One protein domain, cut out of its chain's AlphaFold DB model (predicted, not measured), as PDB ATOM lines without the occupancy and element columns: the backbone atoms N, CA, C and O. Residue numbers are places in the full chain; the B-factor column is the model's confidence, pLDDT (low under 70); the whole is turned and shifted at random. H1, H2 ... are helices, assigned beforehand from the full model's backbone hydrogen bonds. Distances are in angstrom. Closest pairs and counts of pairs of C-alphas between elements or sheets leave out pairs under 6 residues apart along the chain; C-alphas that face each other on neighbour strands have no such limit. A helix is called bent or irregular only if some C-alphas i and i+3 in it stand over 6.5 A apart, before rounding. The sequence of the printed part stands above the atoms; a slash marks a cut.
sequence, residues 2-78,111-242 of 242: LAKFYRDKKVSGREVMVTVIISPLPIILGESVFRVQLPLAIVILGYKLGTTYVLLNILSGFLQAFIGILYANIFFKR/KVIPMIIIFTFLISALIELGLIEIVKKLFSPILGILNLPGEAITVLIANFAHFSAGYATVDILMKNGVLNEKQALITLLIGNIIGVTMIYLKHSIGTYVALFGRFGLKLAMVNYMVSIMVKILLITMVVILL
ATOM      1  N   LEU A   2     -35.939 -34.317 -19.703       85.12
ATOM      2  CA  LEU A   2     -36.631 -34.401 -20.998       85.12
ATOM      3  C   LEU A   2     -35.747 -34.860 -22.174       85.12
ATOM      4  O   LEU A   2     -36.104 -35.791 -22.885       85.12
ATOM      5  N   ALA A   3     -34.541 -34.300 -22.317       84.69
ATOM      6  CA  ALA A   3     -33.599 -34.704 -23.368       84.69
ATOM      7  C   ALA A   3     -33.194 -36.188 -23.304       84.69
ATOM      8  O   ALA A   3     -32.935 -36.807 -24.332       84.69
ATOM      9  N   LYS A   4     -33.157 -36.783 -22.101       85.38
ATOM     10  CA  LYS A   4     -32.892 -38.218 -21.952       85.38
ATOM     11  C   LYS A   4     -34.081 -39.031 -22.467       85.38
ATOM     12  O   LYS A   4     -33.870 -39.924 -23.269       85.38
ATOM     13  N   PHE A   5     -35.306 -38.685 -22.071       87.25
ATOM     14  CA  PHE A   5     -36.509 -39.375 -22.546       87.25
ATOM     15  C   PHE A   5     -36.692 -39.285 -24.062       87.25
ATOM     16  O   PHE A   5     -37.077 -40.269 -24.685       87.25
ATOM     17  N   TYR A   6     -36.344 -38.142 -24.657       88.38
ATOM     18  CA  TYR A   6     -36.323 -37.982 -26.107       88.38
ATOM     19  C   TYR A   6     -35.282 -38.892 -26.777       88.38
ATOM     20  O   TYR A   6     -35.598 -39.611 -27.720       88.38
ATOM     21  N   ARG A   7     -34.042 -38.921 -26.262       86.06
ATOM     22  CA  ARG A   7     -32.978 -39.799 -26.785       86.06
ATOM     23  C   ARG A   7     -33.291 -41.285 -26.609       86.06
ATOM     24  O   ARG A   7     -32.949 -42.073 -27.481       86.06
ATOM     25  N   ASP A   8     -33.971 -41.636 -25.522       88.06
ATOM     26  CA  ASP A   8     -34.438 -42.993 -25.229       88.06
ATOM     27  C   ASP A   8     -35.734 -43.340 -26.006       88.06
ATOM     28  O   ASP A   8     -36.327 -44.385 -25.754       88.06
ATOM     29  N   LYS A   9     -36.202 -42.470 -26.922       84.69
ATOM     30  CA  LYS A   9     -37.442 -42.604 -27.720       84.69
ATOM     31  C   LYS A   9     -38.721 -42.827 -26.896       84.69
ATOM     32  O   LYS A   9     -39.726 -43.294 -27.420       84.69
ATOM     33  N   LYS A  10     -38.705 -42.455 -25.615       85.56
ATOM     34  CA  LYS A  10     -39.862 -42.552 -24.709       85.56
ATOM     35  C   LYS A  10     -40.857 -41.407 -24.893       85.56
ATOM     36  O   LYS A  10     -41.997 -41.528 -24.467       85.56
ATOM     37  N   VAL A  11     -40.409 -40.299 -25.485       86.69
ATOM     38  CA  VAL A  11     -41.205 -39.091 -25.736       86.69
ATOM     39  C   VAL A  11     -40.948 -38.630 -27.169       86.69
ATOM     40  O   VAL A  11     -39.801 -38.580 -27.621       86.69
ATOM     41  N   SER A  12     -42.016 -38.300 -27.884       89.06
ATOM     42  CA  SER A  12     -41.990 -37.812 -29.260       89.06
ATOM     43  C   SER A  12     -41.506 -36.361 -29.351       89.06
ATOM     44  O   SER A  12     -41.608 -35.579 -28.407       89.06
ATOM     45  N   GLY A  13     -41.019 -35.952 -30.526       86.94
ATOM     46  CA  GLY A  13     -40.584 -34.567 -30.741       86.94
ATOM     47  C   GLY A  13     -41.700 -33.539 -30.508       86.94
ATOM     48  O   GLY A  13     -41.436 -32.465 -29.970       86.94
ATOM     49  N   ARG A  14     -42.956 -33.873 -30.844       87.19
ATOM     50  CA  ARG A  14     -44.095 -32.974 -30.611       87.19
ATOM     51  C   ARG A  14     -44.373 -32.796 -29.110       87.19
ATOM     52  O   ARG A  14     -44.592 -31.673 -28.677       87.19
ATOM     53  N   GLU A  15     -44.297 -33.862 -28.310       88.62
ATOM     54  CA  GLU A  15     -44.453 -33.784 -26.843       88.62
ATOM     55  C   GLU A  15     -43.336 -32.952 -26.198       88.62
ATOM     56  O   GLU A  15     -43.591 -32.152 -25.295       88.62
ATOM     57  N   VAL A  16     -42.096 -33.081 -26.692       92.06
ATOM     58  CA  VAL A  16     -40.980 -32.226 -26.257       92.06
ATOM     59  C   VAL A  16     -41.271 -30.759 -26.570       92.06
ATOM     60  O   VAL A  16     -41.092 -29.913 -25.699       92.06
ATOM     61  N   MET A  17     -41.738 -30.457 -27.783       91.06
ATOM     62  CA  MET A  17     -42.044 -29.091 -28.219       91.06
ATOM     63  C   MET A  17     -43.120 -28.441 -27.345       91.06
ATOM     64  O   MET A  17     -42.914 -27.336 -26.858       91.06
ATOM     65  N   VAL A  18     -44.209 -29.156 -27.056       91.25
ATOM     66  CA  VAL A  18     -45.267 -28.684 -26.148       91.25
ATOM     67  C   VAL A  18     -44.743 -28.448 -24.737       91.25
ATOM     68  O   VAL A  18     -45.005 -27.405 -24.146       91.25
ATOM     69  N   THR A  19     -43.948 -29.381 -24.209       91.00
ATOM     70  CA  THR A  19     -43.364 -29.245 -22.865       91.00
ATOM     71  C   THR A  19     -42.467 -28.009 -22.780       91.00
ATOM     72  O   THR A  19     -42.490 -27.280 -21.792       91.00
ATOM     73  N   VAL A  20     -41.685 -27.756 -23.832       91.31
ATOM     74  CA  VAL A  20     -40.815 -26.583 -23.923       91.31
ATOM     75  C   VAL A  20     -41.632 -25.293 -24.015       91.31
ATOM     76  O   VAL A  20     -41.277 -24.345 -23.327       91.31
ATOM     77  N   ILE A  21     -42.740 -25.266 -24.762       91.56
ATOM     78  CA  ILE A  21     -43.636 -24.096 -24.838       91.56
ATOM     79  C   ILE A  21     -44.272 -23.781 -23.479       91.56
ATOM     80  O   ILE A  21     -44.415 -22.614 -23.144       91.56
ATOM     81  N   ILE A  22     -44.619 -24.792 -22.678       91.75
ATOM     82  CA  ILE A  22     -45.232 -24.599 -21.349       91.75
ATOM     83  C   ILE A  22     -44.195 -24.169 -20.295       91.75
ATOM     84  O   ILE A  22     -44.521 -23.479 -19.327       91.75
ATOM     85  N   SER A  23     -42.928 -24.551 -20.479       89.12
ATOM     86  CA  SER A  23     -41.858 -24.359 -19.493       89.12
ATOM     87  C   SER A  23     -41.559 -22.918 -19.036       89.12
ATOM     88  O   SER A  23     -41.098 -22.778 -17.901       89.12
ATOM     89  N   PRO A  24     -41.810 -21.844 -19.815       87.25
ATOM     90  CA  PRO A  24     -41.521 -20.486 -19.371       87.25
ATOM     91  C   PRO A  24     -42.382 -20.017 -18.202       87.25
ATOM     92  O   PRO A  24     -41.899 -19.197 -17.435       87.25
ATOM     93  N   LEU A  25     -43.601 -20.533 -18.003       88.56
ATOM     94  CA  LEU A  25     -44.453 -20.091 -16.889       88.56
ATOM     95  C   LEU A  25     -43.795 -20.343 -15.516       88.56
ATOM     96  O   LEU A  25     -43.605 -19.375 -14.781       88.56
ATOM     97  N   PRO A  26     -43.380 -21.578 -15.161       85.69
ATOM     98  CA  PRO A  26     -42.644 -21.817 -13.918       85.69
ATOM     99  C   PRO A  26     -41.353 -21.000 -13.796       85.69
ATOM    100  O   PRO A  26     -40.993 -20.598 -12.692       85.69
ATOM    101  N   ILE A  27     -40.656 -20.761 -14.912       84.31
ATOM    102  CA  ILE A  27     -39.403 -19.992 -14.932       84.31
ATOM    103  C   ILE A  27     -39.685 -18.525 -14.605       84.31
ATOM    104  O   ILE A  27     -39.068 -17.989 -13.695       84.31
ATOM    105  N   ILE A  28     -40.650 -17.909 -15.290       84.44
ATOM    106  CA  ILE A  28     -41.066 -16.521 -15.068       84.44
ATOM    107  C   ILE A  28     -41.612 -16.368 -13.651       84.44
ATOM    108  O   ILE A  28     -41.217 -15.454 -12.947       84.44
ATOM    109  N   LEU A  29     -42.449 -17.285 -13.165       83.81
ATOM    110  CA  LEU A  29     -42.908 -17.229 -11.775       83.81
ATOM    111  C   LEU A  29     -41.733 -17.304 -10.792       83.81
ATOM    112  O   LEU A  29     -41.627 -16.466  -9.901       83.81
ATOM    113  N   GLY A  30     -40.818 -18.257 -10.974       81.00
ATOM    114  CA  GLY A  30     -39.642 -18.423 -10.119       81.00
ATOM    115  C   GLY A  30     -38.711 -17.209 -10.120       81.00
ATOM    116  O   GLY A  30     -38.316 -16.717  -9.065       81.00
ATOM    117  N   GLU A  31     -38.344 -16.731 -11.303       77.75
ATOM    118  CA  GLU A  31     -37.357 -15.671 -11.499       77.75
ATOM    119  C   GLU A  31     -37.946 -14.277 -11.261       77.75
ATOM    120  O   GLU A  31     -37.328 -13.449 -10.578       77.75
ATOM    121  N   SER A  32     -39.159 -14.041 -11.774       74.00
ATOM    122  CA  SER A  32     -39.825 -12.753 -11.670       74.00
ATOM    123  C   SER A  32     -40.378 -12.500 -10.278       74.00
ATOM    124  O   SER A  32     -40.126 -11.425  -9.750       74.00
ATOM    125  N   VAL A  33     -41.079 -13.458  -9.657       70.50
ATOM    126  CA  VAL A  33     -41.727 -13.237  -8.349       70.50
ATOM    127  C   VAL A  33     -40.749 -13.426  -7.195       70.50
ATOM    128  O   VAL A  33     -40.693 -12.591  -6.297       70.50
ATOM    129  N   PHE A  34     -39.976 -14.515  -7.205       69.44
ATOM    130  CA  PHE A  34     -39.293 -14.975  -5.989       69.44
ATOM    131  C   PHE A  34     -37.805 -14.641  -5.918       69.44
ATOM    132  O   PHE A  34     -37.213 -14.781  -4.851       69.44
ATOM    133  N   ARG A  35     -37.172 -14.252  -7.031       74.81
ATOM    134  CA  ARG A  35     -35.705 -14.188  -7.106       74.81
ATOM    135  C   ARG A  35     -35.146 -12.782  -7.207       74.81
ATOM    136  O   ARG A  35     -34.468 -12.338  -6.289       74.81
ATOM    137  N   VAL A  36     -35.348 -12.118  -8.344       75.94
ATOM    138  CA  VAL A  36     -34.592 -10.890  -8.647       75.94
ATOM    139  C   VAL A  36     -35.471  -9.819  -9.275       75.94
ATOM    140  O   VAL A  36     -35.308  -8.646  -8.960       75.94
ATOM    141  N   GLN A  37     -36.418 -10.185 -10.140       79.19
ATOM    142  CA  GLN A  37     -37.069  -9.176 -10.973       79.19
ATOM    143  C   GLN A  37     -38.051  -8.293 -10.200       79.19
ATOM    144  O   GLN A  37     -38.009  -7.085 -10.385       79.19
ATOM    145  N   LEU A  38     -38.904  -8.865  -9.344       84.19
ATOM    146  CA  LEU A  38     -39.906  -8.110  -8.586       84.19
ATOM    147  C   LEU A  38     -39.282  -7.166  -7.554       84.19
ATOM    148  O   LEU A  38     -39.603  -5.979  -7.615       84.19
ATOM    149  N   PRO A  39     -38.352  -7.606  -6.680       85.94
ATOM    150  CA  PRO A  39     -37.705  -6.689  -5.747       85.94
ATOM    151  C   PRO A  39     -36.988  -5.553  -6.478       85.94
ATOM    152  O   PRO A  39     -37.155  -4.388  -6.134       85.94
ATOM    153  N   LEU A  40     -36.248  -5.876  -7.541       87.38
ATOM    154  CA  LEU A  40     -35.485  -4.884  -8.286       87.38
ATOM    155  C   LEU A  40     -36.382  -3.913  -9.062       87.38
ATOM    156  O   LEU A  40     -36.109  -2.717  -9.089       87.38
ATOM    157  N   ALA A  41     -37.459  -4.408  -9.674       88.38
ATOM    158  CA  ALA A  41     -38.423  -3.567 -10.372       88.38
ATOM    159  C   ALA A  41     -39.123  -2.613  -9.400       88.38
ATOM    160  O   ALA A  41     -39.256  -1.440  -9.715       88.38
ATOM    161  N   ILE A  42     -39.518  -3.078  -8.212       90.19
ATOM    162  CA  ILE A  42     -40.145  -2.218  -7.200       90.19
ATOM    163  C   ILE A  42     -39.156  -1.170  -6.679       90.19
ATOM    164  O   ILE A  42     -39.530  -0.008  -6.543       90.19
ATOM    165  N   VAL A  43     -37.906  -1.557  -6.412       90.12
ATOM    166  CA  VAL A  43     -36.880  -0.640  -5.889       90.12
ATOM    167  C   VAL A  43     -36.504   0.434  -6.910       90.12
ATOM    168  O   VAL A  43     -36.339   1.588  -6.532       90.12
ATOM    169  N   ILE A  44     -36.371   0.075  -8.191       91.31
ATOM    170  CA  ILE A  44     -35.902   1.009  -9.224       91.31
ATOM    171  C   ILE A  44     -37.054   1.795  -9.857       91.31
ATOM    172  O   ILE A  44     -36.941   2.999 -10.022       91.31
ATOM    173  N   LEU A  45     -38.151   1.130 -10.224       90.31
ATOM    174  CA  LEU A  45     -39.262   1.733 -10.978       90.31
ATOM    175  C   LEU A  45     -40.405   2.217 -10.075       90.31
ATOM    176  O   LEU A  45     -41.393   2.771 -10.556       90.31
ATOM    177  N   GLY A  46     -40.313   1.955  -8.771       90.69
ATOM    178  CA  GLY A  46     -41.382   2.197  -7.815       90.69
ATOM    179  C   GLY A  46     -42.455   1.104  -7.813       90.69
ATOM    180  O   GLY A  46     -42.577   0.274  -8.719       90.69
ATOM    181  N   TYR A  47     -43.279   1.119  -6.764       89.31
ATOM    182  CA  TYR A  47     -44.292   0.090  -6.522       89.31
ATOM    183  C   TYR A  47     -45.339  -0.010  -7.641       89.31
ATOM    184  O   TYR A  47     -45.683  -1.118  -8.048       89.31
ATOM    185  N   LYS A  48     -45.835   1.118  -8.163       90.00
ATOM    186  CA  LYS A  48     -46.921   1.125  -9.158       90.00
ATOM    187  C   LYS A  48     -46.458   0.569 -10.510       90.00
ATOM    188  O   LYS A  48     -47.027  -0.407 -11.001       90.00
ATOM    189  N   LEU A  49     -45.405   1.148 -11.091       90.75
ATOM    190  CA  LEU A  49     -44.895   0.735 -12.402       90.75
ATOM    191  C   LEU A  49     -44.214  -0.637 -12.336       90.75
ATOM    192  O   LEU A  49     -44.494  -1.500 -13.168       90.75
ATOM    193  N   GLY A  50     -43.372  -0.867 -11.322       90.50
ATOM    194  CA  GLY A  50     -42.641  -2.120 -11.142       90.50
ATOM    195  C   GLY A  50     -43.569  -3.322 -10.971       90.50
ATOM    196  O   GLY A  50     -43.417  -4.318 -11.681       90.50
ATOM    197  N   THR A  51     -44.575  -3.215 -10.095       90.12
ATOM    198  CA  THR A  51     -45.566  -4.288  -9.896       90.12
ATOM    199  C   THR A  51     -46.372  -4.545 -11.167       90.12
ATOM    200  O   THR A  51     -46.510  -5.696 -11.576       90.12
ATOM    201  N   THR A  52     -46.854  -3.490 -11.837       92.00
ATOM    202  CA  THR A  52     -47.647  -3.626 -13.073       92.00
ATOM    203  C   THR A  52     -46.853  -4.326 -14.174       92.00
ATOM    204  O   THR A  52     -47.332  -5.277 -14.790       92.00
ATOM    205  N   TYR A  53     -45.604  -3.914 -14.386       91.75
ATOM    206  CA  TYR A  53     -44.721  -4.533 -15.372       91.75
ATOM    207  C   TYR A  53     -44.450  -6.015 -15.068       91.75
ATOM    208  O   TYR A  53     -44.500  -6.859 -15.967       91.75
ATOM    209  N   VAL A  54     -44.196  -6.367 -13.805       90.62
ATOM    210  CA  VAL A  54     -43.967  -7.766 -13.414       90.62
ATOM    211  C   VAL A  54     -45.229  -8.611 -13.590       90.62
ATOM    212  O   VAL A  54     -45.140  -9.719 -14.120       90.62
ATOM    213  N   LEU A  55     -46.401  -8.089 -13.224       91.12
ATOM    214  CA  LEU A  55     -47.681  -8.768 -13.441       91.12
ATOM    215  C   LEU A  55     -47.929  -9.045 -14.927       91.12
ATOM    216  O   LEU A  55     -48.314 -10.160 -15.279       91.12
ATOM    217  N   LEU A  56     -47.637  -8.085 -15.809       91.69
ATOM    218  CA  LEU A  56     -47.745  -8.282 -17.258       91.69
ATOM    219  C   LEU A  56     -46.769  -9.344 -17.781       91.69
ATOM    220  O   LEU A  56     -47.134 -10.159 -18.631       91.69
ATOM    221  N   ASN A  57     -45.547  -9.403 -17.250       89.06
ATOM    222  CA  ASN A  57     -44.599 -10.461 -17.614       89.06
ATOM    223  C   ASN A  57     -45.087 -11.848 -17.189       89.06
ATOM    224  O   ASN A  57     -44.999 -12.797 -17.976       89.06
ATOM    225  N   ILE A  58     -45.633 -11.963 -15.975       90.94
ATOM    226  CA  ILE A  58     -46.234 -13.200 -15.467       90.94
ATOM    227  C   ILE A  58     -47.424 -13.602 -16.338       90.94
ATOM    228  O   ILE A  58     -47.515 -14.760 -16.746       90.94
ATOM    229  N   LEU A  59     -48.282 -12.643 -16.699       92.62
ATOM    230  CA  LEU A  59     -49.395 -12.861 -17.621       92.62
ATOM    231  C   LEU A  59     -48.909 -13.399 -18.975       92.62
ATOM    232  O   LEU A  59     -49.525 -14.315 -19.515       92.62
ATOM    233  N   SER A  60     -47.764 -12.928 -19.486       90.94
ATOM    234  CA  SER A  60     -47.151 -13.490 -20.702       90.94
ATOM    235  C   SER A  60     -46.790 -14.967 -20.540       90.94
ATOM    236  O   SER A  60     -47.074 -15.776 -21.422       90.94
ATOM    237  N   GLY A  61     -46.238 -15.345 -19.382       90.25
ATOM    238  CA  GLY A  61     -45.943 -16.738 -19.060       90.25
ATOM    239  C   GLY A  61     -47.212 -17.585 -19.034       90.25
ATOM    240  O   GLY A  61     -47.237 -18.672 -19.613       90.25
ATOM    241  N   PHE A  62     -48.284 -17.068 -18.427       92.81
ATOM    242  CA  PHE A  62     -49.581 -17.744 -18.384       92.81
ATOM    243  C   PHE A  62     -50.181 -17.935 -19.773       92.81
ATOM    244  O   PHE A  62     -50.578 -19.050 -20.102       92.81
ATOM    245  N   LEU A  63     -50.200 -16.894 -20.608       93.69
ATOM    246  CA  LEU A  63     -50.691 -16.976 -21.985       93.69
ATOM    247  C   LEU A  63     -49.895 -17.998 -22.803       93.69
ATOM    248  O   LEU A  63     -50.475 -18.825 -23.506       93.69
ATOM    249  N   GLN A  64     -48.569 -17.999 -22.669       92.62
ATOM    250  CA  GLN A  64     -47.708 -18.951 -23.361       92.62
ATOM    251  C   GLN A  64     -47.965 -20.400 -22.908       92.62
ATOM    252  O   GLN A  64     -48.086 -21.302 -23.743       92.62
ATOM    253  N   ALA A  65     -48.120 -20.635 -21.602       93.69
ATOM    254  CA  ALA A  65     -48.487 -21.948 -21.078       93.69
ATOM    255  C   ALA A  65     -49.891 -22.375 -21.521       93.69
ATOM    256  O   ALA A  65     -50.087 -23.532 -21.891       93.69
ATOM    257  N   PHE A  66     -50.848 -21.448 -21.543       94.00
ATOM    258  CA  PHE A  66     -52.208 -21.697 -22.003       94.00
ATOM    259  C   PHE A  66     -52.232 -22.148 -23.467       94.00
ATOM    260  O   PHE A  66     -52.827 -23.179 -23.773       94.00
ATOM    261  N   ILE A  67     -51.497 -21.465 -24.353       92.25
ATOM    262  CA  ILE A  67     -51.321 -21.879 -25.757       92.25
ATOM    263  C   ILE A  67     -50.725 -23.290 -25.838       92.25
ATOM    264  O   ILE A  67     -51.215 -24.129 -26.595       92.25
ATOM    265  N   GLY A  68     -49.693 -23.577 -25.039       91.44
ATOM    266  CA  GLY A  68     -49.079 -24.902 -24.984       91.44
ATOM    267  C   GLY A  68     -50.055 -25.997 -24.547       91.44
ATOM    268  O   GLY A  68     -50.100 -27.061 -25.164       91.44
ATOM    269  N   ILE A  69     -50.875 -25.735 -23.526       91.88
ATOM    270  CA  ILE A  69     -51.884 -26.671 -23.007       91.88
ATOM    271  C   ILE A  69     -53.029 -26.868 -24.006       91.88
ATOM    272  O   ILE A  69     -53.470 -27.999 -24.210       91.88
ATOM    273  N   LEU A  70     -53.501 -25.803 -24.660       91.88
ATOM    274  CA  LEU A  70     -54.507 -25.903 -25.719       91.88
ATOM    275  C   LEU A  70     -54.000 -26.764 -26.875       91.88
ATOM    276  O   LEU A  70     -54.665 -27.717 -27.276       91.88
ATOM    277  N   TYR A  71     -52.783 -26.490 -27.349       90.38
ATOM    278  CA  TYR A  71     -52.148 -27.302 -28.381       90.38
ATOM    279  C   TYR A  71     -52.003 -28.766 -27.931       90.38
ATOM    280  O   TYR A  71     -52.264 -29.686 -28.707       90.38
ATOM    281  N   ALA A  72     -51.645 -29.001 -26.665       89.88
ATOM    282  CA  ALA A  72     -51.554 -30.344 -26.101       89.88
ATOM    283  C   ALA A  72     -52.901 -31.087 -26.155       89.88
ATOM    284  O   ALA A  72     -52.969 -32.223 -26.615       89.88
ATOM    285  N   ASN A  73     -53.977 -30.439 -25.709       87.19
ATOM    286  CA  ASN A  73     -55.303 -31.050 -25.645       87.19
ATOM    287  C   ASN A  73     -55.894 -31.342 -27.032       87.19
ATOM    288  O   ASN A  73     -56.604 -32.331 -27.180       87.19
ATOM    289  N   ILE A  74     -55.603 -30.509 -28.036       88.00
ATOM    290  CA  ILE A  74     -56.126 -30.686 -29.400       88.00
ATOM    291  C   ILE A  74     -55.374 -31.800 -30.140       88.00
ATOM    292  O   ILE A  74     -55.987 -32.639 -30.795       88.00
ATOM    293  N   PHE A  75     -54.040 -31.820 -30.052       85.69
ATOM    294  CA  PHE A  75     -53.216 -32.684 -30.903       85.69
ATOM    295  C   PHE A  75     -52.794 -34.007 -30.257       85.69
ATOM    296  O   PHE A  75     -52.355 -34.910 -30.974       85.69
ATOM    297  N   PHE A  76     -52.910 -34.153 -28.935       85.06
ATOM    298  CA  PHE A  76     -52.507 -35.373 -28.235       85.06
ATOM    299  C   PHE A  76     -53.705 -36.086 -27.627       85.06
ATOM    300  O   PHE A  76     -54.478 -35.530 -26.853       85.06
ATOM    301  N   LYS A  77     -53.814 -37.382 -27.928       80.12
ATOM    302  CA  LYS A  77     -54.764 -38.255 -27.243       80.12
ATOM    303  C   LYS A  77     -54.301 -38.458 -25.806       80.12
ATOM    304  O   LYS A  77     -53.162 -38.873 -25.574       80.12
ATOM    305  N   ARG A  78     -55.191 -38.204 -24.845       74.12
ATOM    306  CA  ARG A  78     -54.949 -38.509 -23.432       74.12
ATOM    307  C   ARG A  78     -54.707 -40.009 -23.293       74.12
ATOM    308  O   ARG A  78     -55.578 -40.810 -23.619       74.12
ATOM    309  N   LYS A 111     -20.934 -30.952 -22.631       86.25
ATOM    310  CA  LYS A 111     -21.585 -30.723 -23.933       86.25
ATOM    311  C   LYS A 111     -22.199 -29.332 -24.047       86.25
ATOM    312  O   LYS A 111     -22.196 -28.755 -25.125       86.25
ATOM    313  N   VAL A 112     -22.758 -28.830 -22.950       88.44
ATOM    314  CA  VAL A 112     -23.519 -27.576 -22.919       88.44
ATOM    315  C   VAL A 112     -22.594 -26.362 -22.791       88.44
ATOM    316  O   VAL A 112     -22.771 -25.402 -23.532       88.44
ATOM    317  N   ILE A 113     -21.573 -26.420 -21.925       92.50
ATOM    318  CA  ILE A 113     -20.636 -25.309 -21.687       92.50
ATOM    319  C   ILE A 113     -19.945 -24.854 -22.982       92.50
ATOM    320  O   ILE A 113     -20.024 -23.662 -23.268       92.50
ATOM    321  N   PRO A 114     -19.326 -25.734 -23.802       91.75
ATOM    322  CA  PRO A 114     -18.650 -25.278 -25.018       91.75
ATOM    323  C   PRO A 114     -19.605 -24.577 -25.985       91.75
ATOM    324  O   PRO A 114     -19.256 -23.550 -26.550       91.75
ATOM    325  N   MET A 115     -20.834 -25.085 -26.122       86.62
ATOM    326  CA  MET A 115     -21.848 -24.453 -26.968       86.62
ATOM    327  C   MET A 115     -22.236 -23.070 -26.446       86.62
ATOM    328  O   MET A 115     -22.304 -22.134 -27.231       86.62
ATOM    329  N   ILE A 116     -22.442 -22.909 -25.137       88.31
ATOM    330  CA  ILE A 116     -22.731 -21.590 -24.556       88.31
ATOM    331  C   ILE A 116     -21.564 -20.630 -24.791       88.31
ATOM    332  O   ILE A 116     -21.807 -19.492 -25.173       88.31
ATOM    333  N   ILE A 117     -20.316 -21.076 -24.600       92.69
ATOM    334  CA  ILE A 117     -19.128 -20.245 -24.841       92.69
ATOM    335  C   ILE A 117     -19.091 -19.791 -26.303       92.69
ATOM    336  O   ILE A 117     -18.948 -18.599 -26.551       92.69
ATOM    337  N   ILE A 118     -19.293 -20.704 -27.259       91.81
ATOM    338  CA  ILE A 118     -19.297 -20.389 -28.696       91.81
ATOM    339  C   ILE A 118     -20.384 -19.363 -29.031       91.81
ATOM    340  O   ILE A 118     -20.090 -18.342 -29.645       91.81
ATOM    341  N   PHE A 119     -21.632 -19.604 -28.621       88.75
ATOM    342  CA  PHE A 119     -22.742 -18.692 -28.914       88.75
ATOM    343  C   PHE A 119     -22.589 -17.345 -28.200       88.75
ATOM    344  O   PHE A 119     -22.895 -16.305 -28.775       88.75
ATOM    345  N   THR A 120     -22.078 -17.342 -26.969       89.44
ATOM    346  CA  THR A 120     -21.816 -16.105 -26.227       89.44
ATOM    347  C   THR A 120     -20.714 -15.297 -26.895       89.44
ATOM    348  O   THR A 120     -20.912 -14.110 -27.118       89.44
ATOM    349  N   PHE A 121     -19.599 -15.932 -27.265       92.75
ATOM    350  CA  PHE A 121     -18.502 -15.283 -27.978       92.75
ATOM    351  C   PHE A 121     -18.960 -14.728 -29.327       92.75
ATOM    352  O   PHE A 121     -18.691 -13.571 -29.627       92.75
ATOM    353  N   LEU A 122     -19.720 -15.514 -30.100       91.75
ATOM    354  CA  LEU A 122     -20.289 -15.079 -31.374       91.75
ATOM    355  C   LEU A 122     -21.127 -13.811 -31.193       91.75
ATOM    356  O   LEU A 122     -20.928 -12.830 -31.898       91.75
ATOM    357  N   ILE A 123     -22.042 -13.815 -30.225       89.69
ATOM    358  CA  ILE A 123     -22.882 -12.650 -29.974       89.69
ATOM    359  C   ILE A 123     -22.060 -11.464 -29.470       89.69
ATOM    360  O   ILE A 123     -22.305 -10.355 -29.923       89.69
ATOM    361  N   SER A 124     -21.082 -11.667 -28.588       90.12
ATOM    362  CA  SER A 124     -20.188 -10.590 -28.144       90.12
ATOM    363  C   SER A 124     -19.412  -9.967 -29.305       90.12
ATOM    364  O   SER A 124     -19.397  -8.747 -29.424       90.12
ATOM    365  N   ALA A 125     -18.874 -10.776 -30.219       92.75
ATOM    366  CA  ALA A 125     -18.228 -10.275 -31.429       92.75
ATOM    367  C   ALA A 125     -19.208  -9.487 -32.317       92.75
ATOM    368  O   ALA A 125     -18.872  -8.423 -32.822       92.75
ATOM    369  N   LEU A 126     -20.454  -9.953 -32.466       89.50
ATOM    370  CA  LEU A 126     -21.487  -9.211 -33.200       89.50
ATOM    371  C   LEU A 126     -21.786  -7.845 -32.563       89.50
ATOM    372  O   LEU A 126     -22.059  -6.884 -33.279       89.50
ATOM    373  N   ILE A 127     -21.742  -7.749 -31.233       89.06
ATOM    374  CA  ILE A 127     -21.915  -6.478 -30.519       89.06
ATOM    375  C   ILE A 127     -20.799  -5.505 -30.888       89.06
ATOM    376  O   ILE A 127     -21.104  -4.366 -31.235       89.06
ATOM    377  N   GLU A 128     -19.546  -5.962 -30.882       89.62
ATOM    378  CA  GLU A 128     -18.387  -5.158 -31.293       89.62
ATOM    379  C   GLU A 128     -18.459  -4.735 -32.770       89.62
ATOM    380  O   GLU A 128     -18.035  -3.638 -33.121       89.62
ATOM    381  N   LEU A 129     -19.077  -5.555 -33.626       91.25
ATOM    382  CA  LEU A 129     -19.329  -5.250 -35.040       91.25
ATOM    383  C   LEU A 129     -20.517  -4.293 -35.278       91.25
ATOM    384  O   LEU A 129     -20.866  -4.034 -36.431       91.25
ATOM    385  N   GLY A 130     -21.157  -3.770 -34.228       89.94
ATOM    386  CA  GLY A 130     -22.243  -2.789 -34.349       89.94
ATOM    387  C   GLY A 130     -23.652  -3.388 -34.379       89.94
ATOM    388  O   GLY A 130     -24.572  -2.801 -34.951       89.94
ATOM    389  N   LEU A 131     -23.874  -4.551 -33.750       86.94
ATOM    390  CA  LEU A 131     -25.227  -5.109 -33.585       86.94
ATOM    391  C   LEU A 131     -26.180  -4.124 -32.882       86.94
ATOM    392  O   LEU A 131     -27.373  -4.103 -33.183       86.94
ATOM    393  N   ILE A 132     -25.662  -3.285 -31.981       87.25
ATOM    394  CA  ILE A 132     -26.449  -2.258 -31.286       87.25
ATOM    395  C   ILE A 132     -27.041  -1.259 -32.294       87.25
ATOM    396  O   ILE A 132     -28.210  -0.893 -32.189       87.25
ATOM    397  N   GLU A 133     -26.285  -0.861 -33.311       88.69
ATOM    398  CA  GLU A 133     -26.688   0.092 -34.347       88.69
ATOM    399  C   GLU A 133     -27.771  -0.500 -35.249       88.69
ATOM    400  O   GLU A 133     -28.706   0.201 -35.642       88.69
ATOM    401  N   ILE A 134     -27.698  -1.802 -35.522       86.75
ATOM    402  CA  ILE A 134     -28.751  -2.532 -36.237       86.75
ATOM    403  C   ILE A 134     -30.037  -2.547 -35.404       86.75
ATOM    404  O   ILE A 134     -31.109  -2.241 -35.924       86.75
ATOM    405  N   VAL A 135     -29.936  -2.842 -34.103       85.62
ATOM    406  CA  VAL A 135     -31.083  -2.807 -33.181       85.62
ATOM    407  C   VAL A 135     -31.684  -1.400 -33.130       85.62
ATOM    408  O   VAL A 135     -32.897  -1.262 -33.262       85.62
ATOM    409  N   LYS A 136     -30.864  -0.346 -33.030       86.62
ATOM    410  CA  LYS A 136     -31.333   1.050 -33.084       86.62
ATOM    411  C   LYS A 136     -32.143   1.324 -34.352       86.62
ATOM    412  O   LYS A 136     -33.264   1.815 -34.256       86.62
ATOM    413  N   LYS A 137     -31.613   0.963 -35.526       87.94
ATOM    414  CA  LYS A 137     -32.292   1.160 -36.819       87.94
ATOM    415  C   LYS A 137     -33.590   0.361 -36.935       87.94
ATOM    416  O   LYS A 137     -34.557   0.871 -37.485       87.94
ATOM    417  N   LEU A 138     -33.622  -0.865 -36.410       87.62
ATOM    418  CA  LEU A 138     -34.799  -1.732 -36.472       87.62
ATOM    419  C   LEU A 138     -35.917  -1.266 -35.530       87.62
ATOM    420  O   LEU A 138     -37.087  -1.305 -35.898       87.62
ATOM    421  N   PHE A 139     -35.565  -0.828 -34.319       87.38
ATOM    422  CA  PHE A 139     -36.543  -0.458 -33.295       87.38
ATOM    423  C   PHE A 139     -36.951   1.014 -33.336       87.38
ATOM    424  O   PHE A 139     -38.052   1.323 -32.901       87.38
ATOM    425  N   SER A 140     -36.142   1.917 -33.895       86.25
ATOM    426  CA  SER A 140     -36.512   3.330 -34.069       86.25
ATOM    427  C   SER A 140     -37.884   3.545 -34.744       86.25
ATOM    428  O   SER A 140     -38.698   4.264 -34.162       86.25
ATOM    429  N   PRO A 141     -38.225   2.899 -35.882       87.25
ATOM    430  CA  PRO A 141     -39.554   3.057 -36.479       87.25
ATOM    431  C   PRO A 141     -40.665   2.463 -35.604       87.25
ATOM    432  O   PRO A 141     -41.758   3.018 -35.538       87.25
ATOM    433  N   ILE A 142     -40.386   1.367 -34.889       87.19
ATOM    434  CA  ILE A 142     -41.345   0.733 -33.972       87.19
ATOM    435  C   ILE A 142     -41.664   1.675 -32.805       87.19
ATOM    436  O   ILE A 142     -42.827   1.824 -32.442       87.19
ATOM    437  N   LEU A 143     -40.648   2.342 -32.246       88.62
ATOM    438  CA  LEU A 143     -40.828   3.349 -31.197       88.62
ATOM    439  C   LEU A 143     -41.678   4.524 -31.697       88.62
ATOM    440  O   LEU A 143     -42.600   4.941 -30.998       88.62
ATOM    441  N   GLY A 144     -41.432   4.993 -32.926       85.88
ATOM    442  CA  GLY A 144     -42.227   6.052 -33.552       85.88
ATOM    443  C   GLY A 144     -43.701   5.675 -33.726       85.88
ATOM    444  O   GLY A 144     -44.575   6.441 -33.333       85.88
ATOM    445  N   ILE A 145     -43.993   4.468 -34.233       87.44
ATOM    446  CA  ILE A 145     -45.372   3.959 -34.390       87.44
ATOM    447  C   ILE A 145     -46.103   3.886 -33.041       87.44
ATOM    448  O   ILE A 145     -47.311   4.103 -32.969       87.44
ATOM    449  N   LEU A 146     -45.377   3.588 -31.964       86.56
ATOM    450  CA  LEU A 146     -45.922   3.482 -30.612       86.56
ATOM    451  C   LEU A 146     -45.967   4.825 -29.862       86.56
ATOM    452  O   LEU A 146     -46.236   4.830 -28.661       86.56
ATOM    453  N   ASN A 147     -45.727   5.952 -30.550       86.56
ATOM    454  CA  ASN A 147     -45.670   7.300 -29.972       86.56
ATOM    455  C   ASN A 147     -44.704   7.399 -28.775       86.56
ATOM    456  O   ASN A 147     -44.996   8.048 -27.763       86.56
ATOM    457  N   LEU A 148     -43.560   6.718 -28.868       90.31
ATOM    458  CA  LEU A 148     -42.497   6.776 -27.869       90.31
ATOM    459  C   LEU A 148     -41.458   7.837 -28.255       90.31
ATOM    460  O   LEU A 148     -41.114   7.953 -29.435       90.31
ATOM    461  N   PRO A 149     -40.926   8.592 -27.276       90.06
ATOM    462  CA  PRO A 149     -39.872   9.565 -27.528       90.06
ATOM    463  C   PRO A 149     -38.596   8.861 -28.008       90.06
ATOM    464  O   PRO A 149     -38.334   7.707 -27.653       90.06
ATOM    465  N   GLY A 150     -37.784   9.551 -28.813       86.62
ATOM    466  CA  GLY A 150     -36.565   8.977 -29.397       86.62
ATOM    467  C   GLY A 150     -35.573   8.492 -28.336       86.62
ATOM    468  O   GLY A 150     -34.898   7.479 -28.517       86.62
ATOM    469  N   GLU A 151     -35.559   9.151 -27.180       89.31
ATOM    470  CA  GLU A 151     -34.759   8.840 -26.000       89.31
ATOM    471  C   GLU A 151     -35.060   7.446 -25.434       89.31
ATOM    472  O   GLU A 151     -34.177   6.832 -24.833       89.31
ATOM    473  N   ALA A 152     -36.250   6.883 -25.685       91.62
ATOM    474  CA  ALA A 152     -36.614   5.527 -25.269       91.62
ATOM    475  C   ALA A 152     -35.679   4.454 -25.863       91.62
ATOM    476  O   ALA A 152     -35.530   3.372 -25.292       91.62
ATOM    477  N   ILE A 153     -34.973   4.751 -26.964       90.75
ATOM    478  CA  ILE A 153     -33.965   3.844 -27.524       90.75
ATOM    479  C   ILE A 153     -32.825   3.562 -26.534       90.75
ATOM    480  O   ILE A 153     -32.275   2.461 -26.523       90.75
ATOM    481  N   THR A 154     -32.498   4.518 -25.657       91.81
ATOM    482  CA  THR A 154     -31.449   4.356 -24.638       91.81
ATOM    483  C   THR A 154     -31.795   3.251 -23.646       91.81
ATOM    484  O   THR A 154     -30.922   2.479 -23.259       91.81
ATOM    485  N   VAL A 155     -33.082   3.081 -23.333       93.00
ATOM    486  CA  VAL A 155     -33.593   1.991 -22.495       93.00
ATOM    487  C   VAL A 155     -33.396   0.641 -23.171       93.00
ATOM    488  O   VAL A 155     -33.046  -0.340 -22.514       93.00
ATOM    489  N   LEU A 156     -33.622   0.559 -24.484       91.44
ATOM    490  CA  LEU A 156     -33.438  -0.678 -25.243       91.44
ATOM    491  C   LEU A 156     -31.962  -1.089 -25.273       91.44
ATOM    492  O   LEU A 156     -31.641  -2.258 -25.067       91.44
ATOM    493  N   ILE A 157     -31.069  -0.114 -25.451       90.50
ATOM    494  CA  ILE A 157     -29.615  -0.313 -25.413       90.50
ATOM    495  C   ILE A 157     -29.162  -0.714 -24.005       90.50
ATOM    496  O   ILE A 157     -28.375  -1.644 -23.848       90.50
ATOM    497  N   ALA A 158     -29.689  -0.072 -22.963       91.19
ATOM    498  CA  ALA A 158     -29.375  -0.425 -21.583       91.19
ATOM    499  C   ALA A 158     -29.848  -1.850 -21.241       91.19
ATOM    500  O   ALA A 158     -29.082  -2.638 -20.689       91.19
ATOM    501  N   ASN A 159     -31.064  -2.228 -21.655       88.31
ATOM    502  CA  ASN A 159     -31.580  -3.597 -21.512       88.31
ATOM    503  C   ASN A 159     -30.722  -4.635 -22.239       88.31
ATOM    504  O   ASN A 159     -30.618  -5.775 -21.787       88.31
ATOM    505  N   PHE A 160     -30.112  -4.246 -23.357       84.69
ATOM    506  CA  PHE A 160     -29.215  -5.102 -24.116       84.69
ATOM    507  C   PHE A 160     -27.962  -5.485 -23.307       84.69
ATOM    508  O   PHE A 160     -27.481  -6.615 -23.420       84.69
ATOM    509  N   ALA A 161     -27.467  -4.577 -22.459       84.25
ATOM    510  CA  ALA A 161     -26.411  -4.875 -21.497       84.25
ATOM    511  C   ALA A 161     -26.946  -5.731 -20.338       84.25
ATOM    512  O   ALA A 161     -26.435  -6.823 -20.083       84.25
ATOM    513  N   HIS A 162     -27.985  -5.249 -19.652       87.00
ATOM    514  CA  HIS A 162     -28.662  -5.988 -18.590       87.00
ATOM    515  C   HIS A 162     -30.043  -5.388 -18.288       87.00
ATOM    516  O   HIS A 162     -30.220  -4.171 -18.316       87.00
ATOM    517  N   PHE A 163     -31.019  -6.220 -17.905       86.19
ATOM    518  CA  PHE A 163     -32.383  -5.749 -17.616       86.19
ATOM    519  C   PHE A 163     -32.437  -4.708 -16.483       86.19
ATOM    520  O   PHE A 163     -33.258  -3.795 -16.513       86.19
ATOM    521  N   SER A 164     -31.534  -4.802 -15.500       88.25
ATOM    522  CA  SER A 164     -31.445  -3.824 -14.407       88.25
ATOM    523  C   SER A 164     -31.008  -2.440 -14.884       88.25
ATOM    524  O   SER A 164     -31.513  -1.440 -14.385       88.25
ATOM    525  N   ALA A 165     -30.094  -2.381 -15.859       91.25
ATOM    526  CA  ALA A 165     -29.665  -1.125 -16.460       91.25
ATOM    527  C   ALA A 165     -30.830  -0.492 -17.228       91.25
ATOM    528  O   ALA A 165     -31.072   0.699 -17.090       91.25
ATOM    529  N   GLY A 166     -31.618  -1.308 -17.937       92.38
ATOM    530  CA  GLY A 166     -32.865  -0.868 -18.560       92.38
ATOM    531  C   GLY A 166     -33.843  -0.226 -17.574       92.38
ATOM    532  O   GLY A 166     -34.380   0.841 -17.863       92.38
ATOM    533  N   TYR A 167     -34.047  -0.831 -16.398       93.56
ATOM    534  CA  TYR A 167     -34.920  -0.257 -15.365       93.56
ATOM    535  C   TYR A 167     -34.396   1.085 -14.857       93.56
ATOM    536  O   TYR A 167     -35.167   2.032 -14.742       93.56
ATOM    537  N   ALA A 168     -33.089   1.178 -14.601       94.19
ATOM    538  CA  ALA A 168     -32.473   2.417 -14.139       94.19
ATOM    539  C   ALA A 168     -32.611   3.539 -15.180       94.19
ATOM    540  O   ALA A 168     -32.944   4.667 -14.833       94.19
ATOM    541  N   THR A 169     -32.423   3.233 -16.467       95.12
ATOM    542  CA  THR A 169     -32.608   4.218 -17.541       95.12
ATOM    543  C   THR A 169     -34.061   4.675 -17.657       95.12
ATOM    544  O   THR A 169     -34.299   5.863 -17.853       95.12
ATOM    545  N   VAL A 170     -35.039   3.776 -17.496       96.00
ATOM    546  CA  VAL A 170     -36.464   4.158 -17.480       96.00
ATOM    547  C   VAL A 170     -36.767   5.101 -16.325       96.00
ATOM    548  O   VAL A 170     -37.378   6.139 -16.555       96.00
ATOM    549  N   ASP A 171     -36.313   4.773 -15.116       94.69
ATOM    550  CA  ASP A 171     -36.510   5.618 -13.935       94.69
ATOM    551  C   ASP A 171     -35.925   7.027 -14.142       94.69
ATOM    552  O   ASP A 171     -36.608   8.022 -13.904       94.69
ATOM    553  N   ILE A 172     -34.708   7.128 -14.692       94.88
ATOM    554  CA  ILE A 172     -34.077   8.416 -15.019       94.88
ATOM    555  C   ILE A 172     -34.915   9.206 -16.035       94.88
ATOM    556  O   ILE A 172     -35.184  10.389 -15.829       94.88
ATOM    557  N   LEU A 173     -35.355   8.571 -17.126       94.69
ATOM    558  CA  LEU A 173     -36.148   9.243 -18.160       94.69
ATOM    559  C   LEU A 173     -37.533   9.672 -17.660       94.69
ATOM    560  O   LEU A 173     -38.041  10.704 -18.091       94.69
ATOM    561  N   MET A 174     -38.133   8.917 -16.741       95.44
ATOM    562  CA  MET A 174     -39.387   9.306 -16.100       95.44
ATOM    563  C   MET A 174     -39.204  10.492 -15.155       95.44
ATOM    564  O   MET A 174     -39.980  11.442 -15.214       95.44
ATOM    565  N   LYS A 175     -38.159  10.476 -14.318       93.50
ATOM    566  CA  LYS A 175     -37.836  11.589 -13.408       93.50
ATOM    567  C   LYS A 175     -37.543  12.884 -14.156       93.50
ATOM    568  O   LYS A 175     -37.913  13.954 -13.687       93.50
ATOM    569  N   ASN A 176     -36.945  12.779 -15.339       93.94
ATOM    570  CA  ASN A 176     -36.685  13.916 -16.220       93.94
ATOM    571  C   ASN A 176     -37.914  14.354 -17.040       93.94
ATOM    572  O   ASN A 176     -37.797  15.252 -17.867       93.94
ATOM    573  N   GLY A 177     -39.078  13.718 -16.861       90.50
ATOM    574  CA  GLY A 177     -40.311  14.053 -17.578       90.50
ATOM    575  C   GLY A 177     -40.321  13.663 -19.061       90.50
ATOM    576  O   GLY A 177     -41.239  14.047 -19.779       90.50
ATOM    577  N   VAL A 178     -39.329  12.895 -19.525       92.88
ATOM    578  CA  VAL A 178     -39.220  12.450 -20.925       92.88
ATOM    579  C   VAL A 178     -40.202  11.316 -21.213       92.88
ATOM    580  O   VAL A 178     -40.807  11.274 -22.280       92.88
ATOM    581  N   LEU A 179     -40.370  10.391 -20.262       93.44
ATOM    582  CA  LEU A 179     -41.327   9.288 -20.355       93.44
ATOM    583  C   LEU A 179     -42.461   9.462 -19.350       93.44
ATOM    584  O   LEU A 179     -42.223   9.626 -18.154       93.44
ATOM    585  N   ASN A 180     -43.699   9.316 -19.817       92.44
ATOM    586  CA  ASN A 180     -44.832   9.093 -18.920       92.44
ATOM    587  C   ASN A 180     -44.918   7.611 -18.484       92.44
ATOM    588  O   ASN A 180     -44.251   6.741 -19.049       92.44
ATOM    589  N   GLU A 181     -45.761   7.297 -17.491       90.94
ATOM    590  CA  GLU A 181     -45.903   5.925 -16.964       90.94
ATOM    591  C   GLU A 181     -46.267   4.893 -18.051       90.94
ATOM    592  O   GLU A 181     -45.722   3.788 -18.072       90.94
ATOM    593  N   LYS A 182     -47.158   5.254 -18.984       90.56
ATOM    594  CA  LYS A 182     -47.594   4.377 -20.082       90.56
ATOM    595  C   LYS A 182     -46.446   4.087 -21.050       90.56
ATOM    596  O   LYS A 182     -46.188   2.933 -21.386       90.56
ATOM    597  N   GLN A 183     -45.737   5.126 -21.482       93.00
ATOM    598  CA  GLN A 183     -44.599   5.030 -22.392       93.00
ATOM    599  C   GLN A 183     -43.449   4.254 -21.748       93.00
ATOM    600  O   GLN A 183     -42.832   3.415 -22.406       93.00
ATOM    601  N   ALA A 184     -43.199   4.461 -20.454       93.69
ATOM    602  CA  ALA A 184     -42.236   3.688 -19.681       93.69
ATOM    603  C   ALA A 184     -42.590   2.195 -19.666       93.69
ATOM    604  O   ALA A 184     -41.737   1.356 -19.960       93.69
ATOM    605  N   LEU A 185     -43.858   1.858 -19.408       93.88
ATOM    606  CA  LEU A 185     -44.332   0.477 -19.406       93.88
ATOM    607  C   LEU A 185     -44.152  -0.195 -20.774       93.88
ATOM    608  O   LEU A 185     -43.596  -1.290 -20.851       93.88
ATOM    609  N   ILE A 186     -44.565   0.470 -21.856       92.88
ATOM    610  CA  ILE A 186     -44.402  -0.044 -23.224       92.88
ATOM    611  C   ILE A 186     -42.911  -0.229 -23.545       92.88
ATOM    612  O   ILE A 186     -42.512  -1.282 -24.044       92.88
ATOM    613  N   THR A 187     -42.067   0.745 -23.197       93.69
ATOM    614  CA  THR A 187     -40.615   0.678 -23.432       93.69
ATOM    615  C   THR A 187     -39.977  -0.495 -22.683       93.69
ATOM    616  O   THR A 187     -39.147  -1.210 -23.246       93.69
ATOM    617  N   LEU A 188     -40.396  -0.757 -21.441       93.00
ATOM    618  CA  LEU A 188     -39.943  -1.907 -20.653       93.00
ATOM    619  C   LEU A 188     -40.362  -3.245 -21.275       93.00
ATOM    620  O   LEU A 188     -39.562  -4.180 -21.305       93.00
ATOM    621  N   LEU A 189     -41.585  -3.348 -21.803       93.00
ATOM    622  CA  LEU A 189     -42.057  -4.558 -22.485       93.00
ATOM    623  C   LEU A 189     -41.272  -4.828 -23.780       93.00
ATOM    624  O   LEU A 189     -40.895  -5.972 -24.046       93.00
ATOM    625  N   ILE A 190     -40.949  -3.784 -24.549       92.44
ATOM    626  CA  ILE A 190     -40.070  -3.899 -25.725       92.44
ATOM    627  C   ILE A 190     -38.652  -4.298 -25.292       92.44
ATOM    628  O   ILE A 190     -38.056  -5.213 -25.865       92.44
ATOM    629  N   GLY A 191     -38.124  -3.681 -24.233       91.31
ATOM    630  CA  GLY A 191     -36.843  -4.059 -23.635       91.31
ATOM    631  C   GLY A 191     -36.808  -5.529 -23.207       91.31
ATOM    632  O   GLY A 191     -35.815  -6.223 -23.427       91.31
ATOM    633  N   ASN A 192     -37.920  -6.054 -22.689       89.88
ATOM    634  CA  ASN A 192     -38.060  -7.462 -22.328       89.88
ATOM    635  C   ASN A 192     -37.997  -8.402 -23.549       89.88
ATOM    636  O   ASN A 192     -37.420  -9.489 -23.461       89.88
ATOM    637  N   ILE A 193     -38.548  -7.995 -24.700       91.69
ATOM    638  CA  ILE A 193     -38.396  -8.726 -25.970       91.69
ATOM    639  C   ILE A 193     -36.917  -8.823 -26.358       91.69
ATOM    640  O   ILE A 193     -36.447  -9.910 -26.705       91.69
ATOM    641  N   ILE A 194     -36.170  -7.723 -26.250       89.44
ATOM    642  CA  ILE A 194     -34.728  -7.698 -26.539       89.44
ATOM    643  C   ILE A 194     -33.971  -8.605 -25.568       89.44
ATOM    644  O   ILE A 194     -33.197  -9.457 -26.004       89.44
ATOM    645  N   GLY A 195     -34.247  -8.489 -24.267       88.25
ATOM    646  CA  GLY A 195     -33.619  -9.319 -23.238       88.25
ATOM    647  C   GLY A 195     -33.842 -10.812 -23.482       88.25
ATOM    648  O   GLY A 195     -32.894 -11.598 -23.474       88.25
ATOM    649  N   VAL A 196     -35.075 -11.215 -23.800       88.44
ATOM    650  CA  VAL A 196     -35.364 -12.618 -24.127       88.44
ATOM    651  C   VAL A 196     -34.706 -13.048 -25.428       88.44
ATOM    652  O   VAL A 196     -34.120 -14.125 -25.469       88.44
ATOM    653  N   THR A 197     -34.709 -12.212 -26.462       90.50
ATOM    654  CA  THR A 197     -33.977 -12.501 -27.706       90.50
ATOM    655  C   THR A 197     -32.505 -12.784 -27.422       90.50
ATOM    656  O   THR A 197     -31.958 -13.779 -27.896       90.50
ATOM    657  N   MET A 198     -31.887 -11.979 -26.560       87.62
ATOM    658  CA  MET A 198     -30.491 -12.140 -26.184       87.62
ATOM    659  C   MET A 198     -30.224 -13.441 -25.415       87.62
ATOM    660  O   MET A 198     -29.281 -14.166 -25.734       87.62
ATOM    661  N   ILE A 199     -31.078 -13.782 -24.445       88.06
ATOM    662  CA  ILE A 199     -30.992 -15.055 -23.710       88.06
ATOM    663  C   ILE A 199     -31.096 -16.238 -24.679       88.06
ATOM    664  O   ILE A 199     -30.343 -17.210 -24.570       88.06
ATOM    665  N   TYR A 200     -31.992 -16.150 -25.665       89.06
ATOM    666  CA  TYR A 200     -32.150 -17.206 -26.654       89.06
ATOM    667  C   TYR A 200     -30.920 -17.380 -27.537       89.06
ATOM    668  O   TYR A 200     -30.459 -18.511 -27.709       89.06
ATOM    669  N   LEU A 201     -30.376 -16.275 -28.046       88.31
ATOM    670  CA  LEU A 201     -29.199 -16.281 -28.905       88.31
ATOM    671  C   LEU A 201     -27.943 -16.757 -28.164       88.31
ATOM    672  O   LEU A 201     -27.250 -17.637 -28.667       88.31
ATOM    673  N   LYS A 202     -27.667 -16.240 -26.959       86.56
ATOM    674  CA  LYS A 202     -26.454 -16.578 -26.191       86.56
ATOM    675  C   LYS A 202     -26.505 -17.962 -25.545       86.56
ATOM    676  O   LYS A 202     -25.487 -18.648 -25.476       86.56
ATOM    677  N   HIS A 203     -27.669 -18.366 -25.035       85.19
ATOM    678  CA  HIS A 203     -27.773 -19.515 -24.135       85.19
ATOM    679  C   HIS A 203     -28.758 -20.588 -24.608       85.19
ATOM    680  O   HIS A 203     -28.389 -21.768 -24.664       85.19
ATOM    681  N   SER A 204     -30.001 -20.224 -24.949       86.31
ATOM    682  CA  SER A 204     -31.051 -21.229 -25.185       86.31
ATOM    683  C   SER A 204     -30.793 -22.066 -26.433       86.31
ATOM    684  O   SER A 204     -30.912 -23.289 -26.369       86.31
ATOM    685  N   ILE A 205     -30.398 -21.449 -27.557       89.25
ATOM    686  CA  ILE A 205     -30.103 -22.179 -28.802       89.25
ATOM    687  C   ILE A 205     -28.960 -23.170 -28.570       89.25
ATOM    688  O   ILE A 205     -29.126 -24.364 -28.827       89.25
ATOM    689  N   GLY A 206     -27.834 -22.705 -28.017       86.50
ATOM    690  CA  GLY A 206     -26.682 -23.557 -27.720       86.50
ATOM    691  C   GLY A 206     -27.048 -24.730 -26.805       86.50
ATOM    692  O   GLY A 206     -26.692 -25.878 -27.083       86.50
ATOM    693  N   THR A 207     -27.843 -24.469 -25.767       89.38
ATOM    694  CA  THR A 207     -28.308 -25.493 -24.823       89.38
ATOM    695  C   THR A 207     -29.249 -26.503 -25.481       89.38
ATOM    696  O   THR A 207     -29.064 -27.713 -25.318       89.38
ATOM    697  N   TYR A 208     -30.235 -26.058 -26.264       90.62
ATOM    698  CA  TYR A 208     -31.149 -26.968 -26.955       90.62
ATOM    699  C   TYR A 208     -30.428 -27.814 -28.002       90.62
ATOM    700  O   TYR A 208     -30.674 -29.020 -28.068       90.62
ATOM    701  N   VAL A 209     -29.504 -27.237 -28.774       90.88
ATOM    702  CA  VAL A 209     -28.695 -27.984 -29.748       90.88
ATOM    703  C   VAL A 209     -27.799 -29.005 -29.041       90.88
ATOM    704  O   VAL A 209     -27.754 -30.164 -29.451       90.88
ATOM    705  N   ALA A 210     -27.158 -28.639 -27.928       88.31
ATOM    706  CA  ALA A 210     -26.339 -29.568 -27.145       88.31
ATOM    707  C   ALA A 210     -27.147 -30.757 -26.584       88.31
ATOM    708  O   ALA A 210     -26.633 -31.876 -26.476       88.31
ATOM    709  N   LEU A 211     -28.412 -30.526 -26.215       89.94
ATOM    710  CA  LEU A 211     -29.276 -31.531 -25.592       89.94
ATOM    711  C   LEU A 211     -30.050 -32.398 -26.598       89.94
ATOM    712  O   LEU A 211     -30.219 -33.596 -26.354       89.94
ATOM    713  N   PHE A 212     -30.514 -31.816 -27.706       89.31
ATOM    714  CA  PHE A 212     -31.430 -32.444 -28.668       89.31
ATOM    715  C   PHE A 212     -30.852 -32.567 -30.093       89.31
ATOM    716  O   PHE A 212     -31.524 -33.088 -30.985       89.31
ATOM    717  N   GLY A 213     -29.612 -32.127 -30.331       87.88
ATOM    718  CA  GLY A 213     -28.970 -32.153 -31.650       87.88
ATOM    719  C   GLY A 213     -29.645 -31.203 -32.644       87.88
ATOM    720  O   GLY A 213     -30.105 -30.128 -32.263       87.88
ATOM    721  N   ARG A 214     -29.763 -31.609 -33.918       86.69
ATOM    722  CA  ARG A 214     -30.413 -30.806 -34.982       86.69
ATOM    723  C   ARG A 214     -31.858 -30.420 -34.648       86.69
ATOM    724  O   ARG A 214     -32.297 -29.323 -34.975       86.69
ATOM    725  N   PHE A 215     -32.585 -31.292 -33.945       89.75
ATOM    726  CA  PHE A 215     -33.944 -30.998 -33.486       89.75
ATOM    727  C   PHE A 215     -33.983 -29.859 -32.453       89.75
ATOM    728  O   PHE A 215     -34.968 -29.130 -32.371       89.75
ATOM    729  N   GLY A 216     -32.888 -29.655 -31.715       90.12
ATOM    730  CA  GLY A 216     -32.740 -28.572 -30.749       90.12
ATOM    731  C   GLY A 216     -32.887 -27.179 -31.357       90.12
ATOM    732  O   GLY A 216     -33.497 -26.320 -30.729       90.12
ATOM    733  N   LEU A 217     -32.419 -26.968 -32.592       90.94
ATOM    734  CA  LEU A 217     -32.585 -25.682 -33.274       90.94
ATOM    735  C   LEU A 217     -34.064 -25.390 -33.555       90.94
ATOM    736  O   LEU A 217     -34.554 -24.309 -33.240       90.94
ATOM    737  N   LYS A 218     -34.795 -26.388 -34.070       92.25
ATOM    738  CA  LYS A 218     -36.239 -26.277 -34.316       92.25
ATOM    739  C   LYS A 218     -37.007 -25.998 -33.023       92.25
ATOM    740  O   LYS A 218     -37.884 -25.142 -33.014       92.25
ATOM    741  N   LEU A 219     -36.662 -26.685 -31.932       92.31
ATOM    742  CA  LEU A 219     -37.253 -26.440 -30.612       92.31
ATOM    743  C   LEU A 219     -37.016 -25.003 -30.135       92.31
ATOM    744  O   LEU A 219     -37.953 -24.359 -29.667       92.31
ATOM    745  N   ALA A 220     -35.786 -24.503 -30.276       91.69
ATOM    746  CA  ALA A 220     -35.422 -23.151 -29.872       91.69
ATOM    747  C   ALA A 220     -36.223 -22.098 -30.648       91.69
ATOM    748  O   ALA A 220     -36.803 -21.204 -30.036       91.69
ATOM    749  N   MET A 221     -36.292 -22.241 -31.976       92.38
ATOM    750  CA  MET A 221     -37.015 -21.320 -32.856       92.38
ATOM    751  C   MET A 221     -38.504 -21.279 -32.532       92.38
ATOM    752  O   MET A 221     -39.056 -20.201 -32.354       92.38
ATOM    753  N   VAL A 222     -39.147 -22.439 -32.384       92.12
ATOM    754  CA  VAL A 222     -40.571 -22.502 -32.032       92.12
ATOM    755  C   VAL A 222     -40.833 -21.818 -30.694       92.12
ATOM    756  O   VAL A 222     -41.738 -20.993 -30.598       92.12
ATOM    757  N   ASN A 223     -40.061 -22.159 -29.659       92.38
ATOM    758  CA  ASN A 223     -40.288 -21.607 -28.325       92.38
ATOM    759  C   ASN A 223     -40.088 -20.086 -28.308       92.38
ATOM    760  O   ASN A 223     -40.877 -19.356 -27.710       92.38
ATOM    761  N   TYR A 224     -39.067 -19.614 -29.028       93.12
ATOM    762  CA  TYR A 224     -38.807 -18.195 -29.214       93.12
ATOM    763  C   TYR A 224     -39.966 -17.495 -29.931       93.12
ATOM    764  O   TYR A 224     -40.476 -16.505 -29.419       93.12
ATOM    765  N   MET A 225     -40.435 -18.037 -31.060       93.56
ATOM    766  CA  MET A 225     -41.533 -17.450 -31.834       93.56
ATOM    767  C   MET A 225     -42.810 -17.327 -31.008       93.56
ATOM    768  O   MET A 225     -43.406 -16.256 -30.981       93.56
ATOM    769  N   VAL A 226     -43.201 -18.382 -30.284       93.44
ATOM    770  CA  VAL A 226     -44.382 -18.327 -29.409       93.44
ATOM    771  C   VAL A 226     -44.198 -17.264 -28.325       93.44
ATOM    772  O   VAL A 226     -45.111 -16.477 -28.083       93.44
ATOM    773  N   SER A 227     -43.012 -17.183 -27.716       92.19
ATOM    774  CA  SER A 227     -42.727 -16.183 -26.683       92.19
ATOM    775  C   SER A 227     -42.809 -14.750 -27.213       92.19
ATOM    776  O   SER A 227     -43.408 -13.887 -26.575       92.19
ATOM    777  N   ILE A 228     -42.256 -14.490 -28.401       93.81
ATOM    778  CA  ILE A 228     -42.324 -13.172 -29.039       93.81
ATOM    779  C   ILE A 228     -43.756 -12.825 -29.450       93.81
ATOM    780  O   ILE A 228     -44.201 -11.718 -29.166       93.81
ATOM    781  N   MET A 229     -44.503 -13.760 -30.042       94.75
ATOM    782  CA  MET A 229     -45.899 -13.527 -30.431       94.75
ATOM    783  C   MET A 229     -46.771 -13.141 -29.234       94.75
ATOM    784  O   MET A 229     -47.526 -12.175 -29.315       94.75
ATOM    785  N   VAL A 230     -46.636 -13.848 -28.108       93.44
ATOM    786  CA  VAL A 230     -47.385 -13.534 -26.882       93.44
ATOM    787  C   VAL A 230     -47.036 -12.140 -26.357       93.44
ATOM    788  O   VAL A 230     -47.926 -11.394 -25.957       93.44
ATOM    789  N   LYS A 231     -45.758 -11.752 -26.388       92.44
ATOM    790  CA  LYS A 231     -45.329 -10.423 -25.928       92.44
ATOM    791  C   LYS A 231     -45.784  -9.300 -26.845       92.44
ATOM    792  O   LYS A 231     -46.185  -8.259 -26.344       92.44
ATOM    793  N   ILE A 232     -45.754  -9.509 -28.161       92.81
ATOM    794  CA  ILE A 232     -46.298  -8.545 -29.124       92.81
ATOM    795  C   ILE A 232     -47.791  -8.344 -28.856       92.81
ATOM    796  O   ILE A 232     -48.224  -7.207 -28.720       92.81
ATOM    797  N   LEU A 233     -48.552  -9.433 -28.685       92.94
ATOM    798  CA  LEU A 233     -49.978  -9.364 -28.359       92.94
ATOM    799  C   LEU A 233     -50.225  -8.576 -27.065       92.94
ATOM    800  O   LEU A 233     -51.110  -7.724 -27.029       92.94
ATOM    801  N   LEU A 234     -49.420  -8.810 -26.026       91.19
ATOM    802  CA  LEU A 234     -49.509  -8.051 -24.778       91.19
ATOM    803  C   LEU A 234     -49.194  -6.568 -24.957       91.19
ATOM    804  O   LEU A 234     -49.915  -5.740 -24.415       91.19
ATOM    805  N   ILE A 235     -48.155  -6.217 -25.718       90.75
ATOM    806  CA  ILE A 235     -47.833  -4.813 -26.004       90.75
ATOM    807  C   ILE A 235     -49.006  -4.146 -26.720       90.75
ATOM    808  O   ILE A 235     -49.437  -3.077 -26.302       90.75
ATOM    809  N   THR A 236     -49.574  -4.789 -27.743       89.75
ATOM    810  CA  THR A 236     -50.747  -4.267 -28.456       89.75
ATOM    811  C   THR A 236     -51.941  -4.085 -27.518       89.75
ATOM    812  O   THR A 236     -52.576  -3.036 -27.541       89.75
ATOM    813  N   MET A 237     -52.213  -5.057 -26.644       89.62
ATOM    814  CA  MET A 237     -53.280  -4.963 -25.643       89.62
ATOM    815  C   MET A 237     -53.066  -3.777 -24.687       89.62
ATOM    816  O   MET A 237     -54.001  -3.025 -24.426       89.62
ATOM    817  N   VAL A 238     -51.840  -3.574 -24.201       89.12
ATOM    818  CA  VAL A 238     -51.479  -2.464 -23.302       89.12
ATOM    819  C   VAL A 238     -51.605  -1.109 -24.002       89.12
ATOM    820  O   VAL A 238     -52.078  -0.155 -23.395       89.12
ATOM    821  N   VAL A 239     -51.220  -1.021 -25.277       88.12
ATOM    822  CA  VAL A 239     -51.325   0.208 -26.080       88.12
ATOM    823  C   VAL A 239     -52.781   0.617 -26.321       88.12
ATOM    824  O   VAL A 239     -53.049   1.811 -26.384       88.12
ATOM    825  N   ILE A 240     -53.693  -0.354 -26.455       86.31
ATOM    826  CA  ILE A 240     -55.130  -0.117 -26.679       86.31
ATOM    827  C   ILE A 240     -55.865   0.248 -25.379       86.31
ATOM    828  O   ILE A 240     -56.814   1.025 -25.416       86.31
ATOM    829  N   LEU A 241     -55.478  -0.348 -24.247       81.88
ATOM    830  CA  LEU A 241     -56.175  -0.182 -22.961       81.88
ATOM    831  C   LEU A 241     -55.783   1.080 -22.187       81.88
ATOM    832  O   LEU A 241     -56.596   1.593 -21.419       81.88
ATOM    833  N   LEU A 242     -54.533   1.519 -22.326       72.31
ATOM    834  CA  LEU A 242     -54.010   2.758 -21.739       72.31
ATOM    835  C   LEU A 242     -54.044   3.872 -22.779       72.31
ATOM    836  O   LEU A 242     -53.715   5.031 -22.447       72.31
TER     837      LEU A 242
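What this domain is: This is residues 2 to 78 and 111 to 242 of the 242 residues of the protein "Nucleoside recognition domain protein" of Methanotorris formicicus Mc-S-70 (UniProt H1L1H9). H9a and H10 run side by side and opposite ways through the middle; H4b crosses H10 and meets H9a only with its residues 49 to 53, and H2 and H3 are packed along H4b. At one end H7, H8 and H9a form a three-helix up-and-down bundle, each running against the one before, with H6 packed on H7; H5 packs on H9b, and H1 is at the far end. The printed part has 209 residues with ten named helices, H1 to H10 in chain order, and no named strand; the class is all helix. It is compact, with a radius of gyration of the C-alphas of 18.1 A and spans of 58 by 40 by 31 A.

How they stand to each other: H1, residues 2 to 7, and H2, residues 13 to 22, form a hairpin and only just touch, with 3 pairs of C-alphas within 8 A, the closest Tyr 6 and Gly 13, 7.2 A. H3 is residues 24 to 34. H4, residues 37 to 75, was assigned as one helix by its hydrogen bonds but is bent, with C-alphas 44 and 47 8.9 A apart; its arms H4a, residues 37 to 44, and H4b, residues 47 to 75, run opposite ways at a shallow tilt of 21 degrees. H4b touches H3 with residues 54 to 65 alone, closest C-alphas Leu 25 and Gly 61, 4.3 A, and H2 with residues 64 to 72 alone, closest Ile 22 and Ala 65, 4.2 A. H5 is residues 111 to 128. H6, residues 131 to 145, is irregular, only just, with C-alphas 138 and 141 6.7 A apart; it touches H7, residues 152 to 161, closest C-alphas Lys 136 and Ile 153, 6.8 A. H7 and H8, residues 163 to 175, form a hairpin, closest C-alphas Asn 159 and Gly 166, 4.2 A. H9, residues 181 to 212, is the hub, touching 6 helices; it too is one helix by its hydrogen bonds but bent, with C-alphas 202 and 205 7.2 A apart, into H9a, residues 181 to 202, and H9b, residues 205 to 212. H9a touches H7, closest C-alphas Leu 156 and Gly 191, 5.1 A. H9b touches H5, closest C-alphas Met 115 and Gly 206, 5.0 A. H10, residues 214 to 241, touches H9a at a shallow tilt of 2 degrees, opposite ways, closest C-alphas Ile 186 and Ile 235, 6.5 A. Every O i to N i+4 pair is within hydrogen-bond range except in H5, 13 of 14, H6, 9 of 11, and H10, 23 of 24.

Where its parts are: H1 begins at C-alpha 2, (-36.631, -34.401, -20.998), and H10 ends at C-alpha 241, (-56.175, -0.182, -22.961). H4b and H10 each measure 41.8 A, H9a 31.1 A and H5 26.8 A.

The domain as a whole: The C-alphas of Asp 8 and Gly 177 are farthest apart, 57.9 A. Residues 79 to 110 are not printed; C-alphas 78 and 111 are 34.3 A apart across the cut. Of the links printed whole, H6 to H7 is short and the others tight. Mean pLDDT of the printed part is 89.1; residue 34 alone is under 70.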